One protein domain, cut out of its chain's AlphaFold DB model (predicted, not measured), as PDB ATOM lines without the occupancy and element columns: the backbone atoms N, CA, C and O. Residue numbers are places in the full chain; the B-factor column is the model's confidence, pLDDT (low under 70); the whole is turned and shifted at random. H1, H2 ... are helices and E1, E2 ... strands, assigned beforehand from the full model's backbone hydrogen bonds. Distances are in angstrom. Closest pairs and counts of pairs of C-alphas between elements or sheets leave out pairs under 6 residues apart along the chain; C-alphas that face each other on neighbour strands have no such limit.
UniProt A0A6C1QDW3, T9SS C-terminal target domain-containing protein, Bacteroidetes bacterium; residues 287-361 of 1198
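AT A GLANCE: This is residues 287 to 361 of the 1198 residues of the protein "T9SS C-terminal target domain-containing protein" of Bacteroidetes bacterium (UniProt A0A6C1QDW3). With little regular structure, this is a loose, elongated strip: the hairpin E3-E4 lies over a loose row of short strands E1, E2 and E5, with a long loop, residues 290 to 310, at one end and H1 towards the other. The 75 printed residues hold E1 E2 E3 E4 H1 E5, mostly strand, 28 residues in named elements; radius of gyration of the C-alphas 15.2 A, spans 45 by 26 by 18 A.

HOW THE PARTS SIT: Begin at E1, residues 287 to 289; its closest C-alpha pair with E2, residues 311 to 315, is Tyr 288 and Tyr 312, 6.8 A. Next, E3, residues 322 to 328, and E4, residues 335 to 340, form an antiparallel hairpin at 155 degrees; find N 325 and O 337 within hydrogen-bond range, 2.8 A. H1, residues 349 to 352, is too short for any O i to N i+4 pair and meets E5, residues 353 to 355, only through their tight link. E4 and E5 come closest at C-alphas Phe 340 and Ser 354, 7.0 A. E1, E2 and E5 pair with no named strand.

IN THESE COORDINATES: Find C-alpha 287 at (208.384, 255.073, 195.759), where E1 begins. E3 runs 19.7 A, E4 15.9 A. E5 ends at C-alpha 355 (223.773, 261.175, 197.238).

THE WHOLE: C-alphas Asn 302 and Asn 346 are farthest apart, 45.3 A. E1 to E2 is a long link. The printed part has no cut; no printed residue is under 70 in pLDDT.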
ATOM      1  N   VAL A 287     208.667 253.985 196.705       96.50
ATOM      2  CA  VAL A 287     208.384 255.073 195.759       96.50
ATOM      3  C   VAL A 287     208.329 256.397 196.513       96.50
ATOM      4  O   VAL A 287     207.649 256.500 197.536       96.50
ATOM      5  N   TYR A 288     209.008 257.412 195.987       97.12
ATOM      6  CA  TYR A 288     208.974 258.790 196.468       97.12
ATOM      7  C   TYR A 288     208.643 259.728 195.306       97.12
ATOM      8  O   TYR A 288     209.115 259.508 194.198       97.12
ATOM      9  N   VAL A 289     207.856 260.776 195.540       97.44
ATOM     10  CA  VAL A 289     207.571 261.804 194.528       97.44
ATOM     11  C   VAL A 289     208.069 263.140 195.060       97.44
ATOM     12  O   VAL A 289     207.745 263.486 196.196       97.44
ATOM     13  N   THR A 290     208.886 263.859 194.284       97.75
ATOM     14  CA  THR A 290     209.343 265.202 194.681       97.75
ATOM     15  C   THR A 290     208.160 266.153 194.824       97.75
ATOM     16  O   THR A 290     207.125 265.977 194.179       97.75
ATOM     17  N   ASP A 291     208.297 267.153 195.697       97.44
ATOM     18  CA  ASP A 291     207.217 268.112 195.920       97.44
ATOM     19  C   ASP A 291     206.868 268.844 194.622       97.44
ATOM     20  O   ASP A 291     207.729 269.124 193.788       97.44
ATOM     21  N   GLY A 292     205.595 269.177 194.478       94.81
ATOM     22  CA  GLY A 292     205.050 269.875 193.331       94.81
ATOM     23  C   GLY A 292     203.897 270.768 193.734       94.81
ATOM     24  O   GLY A 292     203.640 271.001 194.924       94.81
ATOM     25  N   TRP A 293     203.228 271.315 192.726       92.75
ATOM     26  CA  TRP A 293     202.196 272.316 192.946       92.75
ATOM     27  C   TRP A 293     201.054 271.766 193.794       92.75
ATOM     28  O   TRP A 293     200.777 272.305 194.863       92.75
ATOM     29  N   GLU A 294     200.445 270.659 193.372       94.12
ATOM     30  CA  GLU A 294     199.298 270.049 194.042       94.12
ATOM     31  C   GLU A 294     199.653 269.423 195.395       94.12
ATOM     32  O   GLU A 294     198.787 269.319 196.268       94.12
ATOM     33  N   SER A 295     200.902 268.982 195.581       93.75
ATOM     34  CA  SER A 295     201.319 268.288 196.802       93.75
ATOM     35  C   SER A 295     201.719 269.244 197.926       93.75
ATOM     36  O   SER A 295     201.392 268.971 199.085       93.75
ATOM     37  N   LEU A 296     202.364 270.374 197.612       94.81
ATOM     38  CA  LEU A 296     202.896 271.293 198.623       94.81
ATOM     39  C   LEU A 296     202.774 272.772 198.249       94.81
ATOM     40  O   LEU A 296     202.307 273.566 199.068       94.81
ATOM     41  N   PHE A 297     203.206 273.163 197.048       94.50
ATOM     42  CA  PHE A 297     203.512 274.570 196.768       94.50
ATOM     43  C   PHE A 297     202.289 275.486 196.636       94.50
ATOM     44  O   PHE A 297     202.418 276.675 196.924       94.50
ATOM     45  N   TYR A 298     201.096 274.947 196.349       93.69
ATOM     46  CA  TYR A 298     199.844 275.724 196.313       93.69
ATOM     47  C   TYR A 298     199.498 276.431 197.637       93.69
ATOM     48  O   TYR A 298     198.636 277.306 197.675       93.69
ATOM     49  N   GLN A 299     200.114 276.015 198.748       92.12
ATOM     50  CA  GLN A 299     199.901 276.617 200.067       92.12
ATOM     51  C   GLN A 299     200.703 277.911 200.260       92.12
ATOM     52  O   GLN A 299     200.365 278.700 201.140       92.12
ATOM     53  N   TYR A 300     201.750 278.120 199.457       88.44
ATOM     54  CA  TYR A 300     202.780 279.141 199.687       88.44
ATOM     55  C   TYR A 300     203.015 280.060 198.481       88.44
ATOM     56  O   TYR A 300     203.695 281.077 198.604       88.44
ATOM     57  N   SER A 301     202.456 279.727 197.318       85.00
ATOM     58  CA  SER A 301     202.476 280.561 196.117       85.00
ATOM     59  C   SER A 301     201.147 280.439 195.370       85.00
ATOM     60  O   SER A 301     200.444 279.444 195.533       85.00
ATOM     61  N   ASN A 302     200.812 281.448 194.558       83.50
ATOM     62  CA  ASN A 302     199.725 281.414 193.568       83.50
ATOM     63  C   ASN A 302     200.228 281.053 192.153       83.50
ATOM     64  O   ASN A 302     199.415 280.773 191.274       83.50
ATOM     65  N   ASN A 303     201.549 281.019 191.949       82.38
ATOM     66  CA  ASN A 303     202.191 280.683 190.686       82.38
ATOM     67  C   ASN A 303     202.727 279.232 190.729       82.38
ATOM     68  O   ASN A 303     203.642 278.949 191.513       82.38
ATOM     69  N   PRO A 304     202.214 278.316 189.880       84.69
ATOM     70  CA  PRO A 304     202.599 276.903 189.885       84.69
ATOM     71  C   PRO A 304     204.066 276.635 189.550       84.69
ATOM     72  O   PRO A 304     204.597 275.586 189.916       84.69
ATOM     73  N   ASP A 305     204.738 277.588 188.910       81.56
ATOM     74  CA  ASP A 305     206.100 277.432 188.422       81.56
ATOM     75  C   ASP A 305     207.165 278.074 189.320       81.56
ATOM     76  O   ASP A 305     208.356 277.823 189.094       81.56
ATOM     77  N   GLN A 306     206.761 278.860 190.329       85.12
ATOM     78  CA  GLN A 306     207.665 279.656 191.170       85.12
ATOM     79  C   GLN A 306     208.510 278.801 192.125       85.12
ATOM     80  O   GLN A 306     209.708 279.039 192.267       85.12
ATOM     81  N   LEU A 307     207.897 277.823 192.800       91.62
ATOM     82  CA  LEU A 307     208.543 277.070 193.879       91.62
ATOM     83  C   LEU A 307     208.975 275.684 193.403       91.62
ATOM     84  O   LEU A 307     208.172 274.927 192.857       91.62
ATOM     85  N   ARG A 308     210.256 275.350 193.614       94.44
ATOM     86  CA  ARG A 308     210.845 274.065 193.214       94.44
ATOM     87  C   ARG A 308     211.967 273.657 194.161       94.44
ATOM     88  O   ARG A 308     212.902 274.424 194.366       94.44
ATOM     89  N   ASN A 309     211.920 272.440 194.707       95.25
ATOM     90  CA  ASN A 309     213.016 271.921 195.543       95.25
ATOM     91  C   ASN A 309     213.728 270.696 194.956       95.25
ATOM     92  O   ASN A 309     214.905 270.504 195.256       95.25
ATOM     93  N   GLY A 310     213.054 269.900 194.115       96.44
ATOM     94  CA  GLY A 310     213.601 268.686 193.499       96.44
ATOM     95  C   GLY A 310     214.144 267.647 194.483       96.44
ATOM     96  O   GLY A 310     214.877 266.752 194.070       96.44
ATOM     97  N   PHE A 311     213.829 267.769 195.773       98.12
ATOM     98  CA  PHE A 311     214.452 266.977 196.824       98.12
ATOM     99  C   PHE A 311     213.726 265.652 197.029       98.12
ATOM    100  O   PHE A 311     212.498 265.613 197.149       98.12
ATOM    101  N   TYR A 312     214.498 264.570 197.136       97.75
ATOM    102  CA  TYR A 312     213.989 263.255 197.506       97.75
ATOM    103  C   TYR A 312     214.801 262.614 198.628       97.75
ATOM    104  O   TYR A 312     215.995 262.875 198.797       97.75
ATOM    105  N   PHE A 313     214.138 261.752 199.395       97.06
ATOM    106  CA  PHE A 313     214.731 261.057 200.530       97.06
ATOM    107  C   PHE A 313     214.023 259.718 200.744       97.06
ATOM    108  O   PHE A 313     212.830 259.673 201.052       97.06
ATOM    109  N   ILE A 314     214.758 258.624 200.555       96.25
ATOM    110  CA  ILE A 314     214.285 257.245 200.701       96.25
ATOM    111  C   ILE A 314     215.181 256.556 201.732       96.25
ATOM    112  O   ILE A 314     216.396 256.511 201.561       96.25
ATOM    113  N   GLN A 315     214.584 256.024 202.798       92.56
ATOM    114  CA  GLN A 315     215.289 255.432 203.942       92.56
ATOM    115  C   GLN A 315     214.961 253.943 204.128       92.56
ATOM    116  O   GLN A 315     214.069 253.397 203.477       92.56
ATOM    117  N   ASN A 316     215.643 253.290 205.074       90.31
ATOM    118  CA  ASN A 316     215.504 251.856 205.366       90.31
ATOM    119  C   ASN A 316     215.877 250.959 204.174       90.31
ATOM    120  O   ASN A 316     215.261 249.912 203.958       90.31
ATOM    121  N   LEU A 317     216.863 251.388 203.387       93.31
ATOM    122  CA  LEU A 317     217.500 250.557 202.370       93.31
ATOM    123  C   LEU A 317     218.539 249.645 203.034       93.31
ATOM    124  O   LEU A 317     219.058 249.973 204.100       93.31
ATOM    125  N   GLU A 318     218.839 248.500 202.420       93.12
ATOM    126  CA  GLU A 318     219.866 247.593 202.943       93.12
ATOM    127  C   GLU A 318     221.256 248.250 202.796       93.12
ATOM    128  O   GLU A 318     221.660 248.568 201.673       93.12
ATOM    129  N   PRO A 319     221.996 248.485 203.895       93.19
ATOM    130  CA  PRO A 319     223.308 249.122 203.836       93.19
ATOM    131  C   PRO A 319     224.335 248.286 203.064       93.19
ATOM    132  O   PRO A 319     224.373 247.063 203.193       93.19
ATOM    133  N   LEU A 320     225.236 248.952 202.336       92.44
ATOM    134  CA  LEU A 320     226.303 248.337 201.531       92.44
ATOM    135  C   LEU A 320     225.804 247.437 200.385       92.44
ATOM    136  O   LEU A 320     226.592 246.662 199.832       92.44
ATOM    137  N   ASP A 321     224.523 247.531 200.025       93.75
ATOM    138  CA  ASP A 321     223.961 246.898 198.833       93.75
ATOM    139  C   ASP A 321     224.020 247.844 197.621       93.75
ATOM    140  O   ASP A 321     224.163 249.061 197.758       93.75
ATOM    141  N   THR A 322     223.915 247.293 196.413       95.88
ATOM    142  CA  THR A 322     223.714 248.083 195.191       95.88
ATOM    143  C   THR A 322     222.264 247.958 194.757       95.88
ATOM    144  O   THR A 322     221.794 246.857 194.471       95.88
ATOM    145  N   VAL A 323     221.566 249.088 194.685       95.62
ATOM    146  CA  VAL A 323     220.157 249.160 194.291       95.62
ATOM    147  C   VAL A 323     220.008 249.900 192.968       95.62
ATOM    148  O   VAL A 323     220.729 250.854 192.696       95.62
ATOM    149  N   GLU A 324     219.046 249.486 192.153       97.56
ATOM    150  CA  GLU A 324     218.663 250.225 190.951       97.56
ATOM    151  C   GLU A 324     217.685 251.345 191.344       97.56
ATOM    152  O   GLU A 324     216.681 251.093 192.018       97.56
ATOM    153  N   VAL A 325     217.984 252.578 190.935       98.00
ATOM    154  CA  VAL A 325     217.151 253.764 191.161       98.00
ATOM    155  C   VAL A 325     216.601 254.242 189.827       98.00
ATOM    156  O   VAL A 325     217.363 254.509 188.897       98.00
ATOM    157  N   THR A 326     215.279 254.366 189.736       98.19
ATOM    158  CA  THR A 326     214.586 254.852 188.536       98.19
ATOM    159  C   THR A 326     213.936 256.208 188.801       98.19
ATOM    160  O   THR A 326     213.219 256.353 189.789       98.19
ATOM    161  N   PHE A 327     214.161 257.177 187.911       98.31
ATOM    162  CA  PHE A 327     213.575 258.520 187.937       98.31
ATOM    163  C   PHE A 327     212.657 258.715 186.729       98.31
ATOM    164  O   PHE A 327     213.104 258.598 185.584       98.31
ATOM    165  N   GLU A 328     211.389 259.035 186.978       98.06
ATOM    166  CA  GLU A 328     210.348 259.183 185.958       98.06
ATOM    167  C   GLU A 328     209.549 260.475 186.151       98.06
ATOM    168  O   GLU A 328     209.106 260.797 187.253       98.06
ATOM    169  N   LYS A 329     209.326 261.200 185.054       96.31
ATOM    170  CA  LYS A 329     208.436 262.362 184.975       96.31
ATOM    171  C   LYS A 329     207.870 262.440 183.556       96.31
ATOM    172  O   LYS A 329     208.573 262.137 182.594       96.31
ATOM    173  N   GLU A 330     206.600 262.817 183.421       93.62
ATOM    174  CA  GLU A 330     205.973 263.010 182.109       93.62
ATOM    175  C   GLU A 330     206.755 264.039 181.278       93.62
ATOM    176  O   GLU A 330     207.204 265.052 181.812       93.62
ATOM    177  N   ASN A 331     206.923 263.769 179.980       92.44
ATOM    178  CA  ASN A 331     207.685 264.590 179.030       92.44
ATOM    179  C   ASN A 331     209.177 264.778 179.357       92.44
ATOM    180  O   ASN A 331     209.817 265.665 178.799       92.44
ATOM    181  N   TYR A 332     209.749 263.932 180.212       95.50
ATOM    182  CA  TYR A 332     211.180 263.894 180.502       95.50
ATOM    183  C   TYR A 332     211.752 262.503 180.234       95.50
ATOM    184  O   TYR A 332     211.043 261.496 180.278       95.50
ATOM    185  N   GLN A 333     213.058 262.437 179.971       94.69
ATOM    186  CA  GLN A 333     213.757 261.160 179.850       94.69
ATOM    187  C   GLN A 333     213.682 260.366 181.165       94.69
ATOM    188  O   GLN A 333     213.921 260.913 182.243       94.69
ATOM    189  N   THR A 334     213.421 259.061 181.076       96.62
ATOM    190  CA  THR A 334     213.575 258.151 182.218       96.62
ATOM    191  C   THR A 334     215.058 257.887 182.467       96.62
ATOM    192  O   THR A 334     215.786 257.508 181.547       96.62
ATOM    193  N   ILE A 335     215.503 258.042 183.715       97.19
ATOM    194  CA  ILE A 335     216.878 257.744 184.137       97.19
ATOM    195  C   ILE A 335     216.863 256.507 185.033       97.19
ATOM    196  O   ILE A 335     216.095 256.452 185.987       97.19
ATOM    197  N   VAL A 336     217.731 255.536 184.741       97.19
ATOM    198  CA  VAL A 336     217.939 254.329 185.557       97.19
ATOM    199  C   VAL A 336     219.419 254.238 185.913       97.19
ATOM    200  O   VAL A 336     220.266 254.252 185.017       97.19
ATOM    201  N   VAL A 337     219.738 254.193 187.208       96.75
ATOM    202  CA  VAL A 337     221.116 254.228 187.722       96.75
ATOM    203  C   VAL A 337     221.288 253.213 188.849       96.75
ATOM    204  O   VAL A 337     220.489 253.184 189.781       96.75
ATOM    205  N   ASP A 338     222.361 252.424 188.795       96.69
ATOM    206  CA  ASP A 338     222.805 251.603 189.926       96.69
ATOM    207  C   ASP A 338     223.461 252.503 190.989       96.69
ATOM    208  O   ASP A 338     224.474 253.156 190.725       96.69
ATOM    209  N   LEU A 339     222.900 252.526 192.198       97.06
ATOM    210  CA  LEU A 339     223.385 253.291 193.345       97.06
ATOM    211  C   LEU A 339     223.893 252.343 194.433       97.06
ATOM    212  O   LEU A 339     223.173 251.461 194.897       97.06
ATOM    213  N   PHE A 340     225.134 252.539 194.872       96.75
ATOM    214  CA  PHE A 340     225.655 251.868 196.061       96.75
ATOM    215  C   PHE A 340     225.141 252.576 197.321       96.75
ATOM    216  O   PHE A 340     225.250 253.801 197.423       96.75
ATOM    217  N   ILE A 341     224.561 251.821 198.256       96.69
ATOM    218  CA  ILE A 341     224.028 252.340 199.519       96.69
ATOM    219  C   ILE A 341     225.165 252.475 200.533       96.69
ATOM    220  O   ILE A 341     225.560 251.508 201.186       96.69
ATOM    221  N   GLU A 342     225.711 253.685 200.633       93.12
ATOM    222  CA  GLU A 342     226.804 254.043 201.525       93.12
ATOM    223  C   GLU A 342     226.368 253.893 202.978       93.12
ATOM    224  O   GLU A 342     225.254 254.244 203.368       93.12
ATOM    225  N   SER A 343     227.267 253.348 203.790       92.62
ATOM    226  CA  SER A 343     227.048 253.190 205.220       92.62
ATOM    227  C   SER A 343     228.385 253.042 205.925       92.62
ATOM    228  O   SER A 343     228.954 251.948 206.006       92.62
ATOM    229  N   ASN A 344     228.860 254.139 206.504       92.56
ATOM    230  CA  ASN A 344     229.965 254.153 207.448       92.56
ATOM    231  C   ASN A 344     229.461 254.535 208.851       92.56
ATOM    232  O   ASN A 344     229.487 255.717 209.201       92.56
ATOM    233  N   PRO A 345     229.051 253.575 209.703       88.88
ATOM    234  CA  PRO A 345     228.516 253.885 211.029       88.88
ATOM    235  C   PRO A 345     229.442 254.761 211.887       88.88
ATOM    236  O   PRO A 345     228.968 255.536 212.705       88.88
ATOM    237  N   ASN A 346     230.758 254.692 211.678       87.44
ATOM    238  CA  ASN A 346     231.739 255.486 212.424       87.44
ATOM    239  C   ASN A 346     232.138 256.800 211.734       87.44
ATOM    240  O   ASN A 346     232.994 257.507 212.257       87.44
ATOM    241  N   GLY A 347     231.581 257.093 210.562       91.12
ATOM    242  CA  GLY A 347     231.832 258.307 209.794       91.12
ATOM    243  C   GLY A 347     230.751 259.361 209.977       91.12
ATOM    244  O   GLY A 347     229.725 259.108 210.618       91.12
ATOM    245  N   LEU A 348     230.976 260.521 209.356       92.94
ATOM    246  CA  LEU A 348     230.006 261.614 209.327       92.94
ATOM    247  C   LEU A 348     228.676 261.160 208.710       92.94
ATOM    248  O   LEU A 348     228.600 260.189 207.953       92.94
ATOM    249  N   THR A 349     227.605 261.889 209.001       94.69
ATOM    250  CA  THR A 349     226.265 261.607 208.485       94.69
ATOM    251  C   THR A 349     226.259 261.563 206.959       94.69
ATOM    252  O   THR A 349     225.700 260.625 206.404       94.69
ATOM    253  N   GLU A 350     226.961 262.473 206.276       94.94
ATOM    254  CA  GLU A 350     227.094 262.456 204.808       94.94
ATOM    255  C   GLU A 350     227.736 261.175 204.250       94.94
ATOM    256  O   GLU A 350     227.360 260.728 203.174       94.94
ATOM    257  N   GLU A 351     228.625 260.518 205.002       94.81
ATOM    258  CA  GLU A 351     229.256 259.243 204.615       94.81
ATOM    259  C   GLU A 351     228.308 258.035 204.765       94.81
ATOM    260  O   GLU A 351     228.692 256.885 204.548       94.81
ATOM    261  N   ASN A 352     227.071 258.282 205.195       94.56
ATOM    262  CA  ASN A 352     225.996 257.299 205.324       94.56
ATOM    263  C   ASN A 352     224.775 257.671 204.464       94.56
ATOM    264  O   ASN A 352     223.714 257.057 204.586       94.56
ATOM    265  N   LEU A 353     224.906 258.706 203.631       96.38
ATOM    266  CA  LEU A 353     223.888 259.152 202.693       96.38
ATOM    267  C   LEU A 353     224.387 258.886 201.275       96.38
ATOM    268  O   LEU A 353     225.381 259.460 200.832       96.38
ATOM    269  N   SER A 354     223.670 258.053 200.529       97.38
ATOM    270  CA  SER A 354     223.935 257.875 199.105       97.38
ATOM    271  C   SER A 354     223.330 259.022 198.314       97.38
ATOM    272  O   SER A 354     222.155 258.980 197.934       97.38
ATOM    273  N   PHE A 355     224.148 260.046 198.077       97.12
ATOM    274  CA  PHE A 355     223.773 261.175 197.238       97.12
ATOM    275  C   PHE A 355     223.720 260.788 195.760       97.12
ATOM    276  O   PHE A 355     224.700 260.292 195.201       97.12
ATOM    277  N   LEU A 356     222.587 261.057 195.114       97.31
ATOM    278  CA  LEU A 356     222.424 260.920 193.671       97.31
ATOM    279  C   LEU A 356     221.584 262.089 193.136       97.31
ATOM    280  O   LEU A 356     220.393 262.190 193.401       97.31
ATOM    281  N   ASP A 357     222.220 262.982 192.376       97.62
ATOM    282  CA  ASP A 357     221.604 264.200 191.832       97.62
ATOM    283  C   ASP A 357     221.465 264.092 190.302       97.62
ATOM    284  O   ASP A 357     222.320 264.586 189.559       97.62
ATOM    285  N   PRO A 358     220.451 263.381 189.779       97.12
ATOM    286  CA  PRO A 358     220.318 263.208 188.342       97.12
ATOM    287  C   PRO A 358     219.850 264.504 187.668       97.12
ATOM    288  O   PRO A 358     219.039 265.265 188.204       97.12
ATOM    289  N   GLN A 359     220.330 264.709 186.442       97.06
ATOM    290  CA  GLN A 359     219.870 265.772 185.554       97.06
ATOM    291  C   GLN A 359     218.971 265.169 184.470       97.06
ATOM    292  O   GLN A 359     219.429 264.375 183.644       97.06
ATOM    293  N   MET A 360     217.682 265.505 184.484       96.56
ATOM    294  CA  MET A 360     216.701 264.990 183.526       96.56
ATOM    295  C   MET A 360     216.567 265.935 182.330       96.56
ATOM    296  O   MET A 360     216.497 267.150 182.485       96.56
ATOM    297  N   LEU A 361     216.520 265.360 181.132       94.12
ATOM    298  CA  LEU A 361     216.342 266.072 179.870       94.12
ATOM    299  C   LEU A 361     214.860 266.087 179.484       94.12
ATOM    300  O   LEU A 361     214.217 265.032 179.492       94.12
TER     301      LEU A 361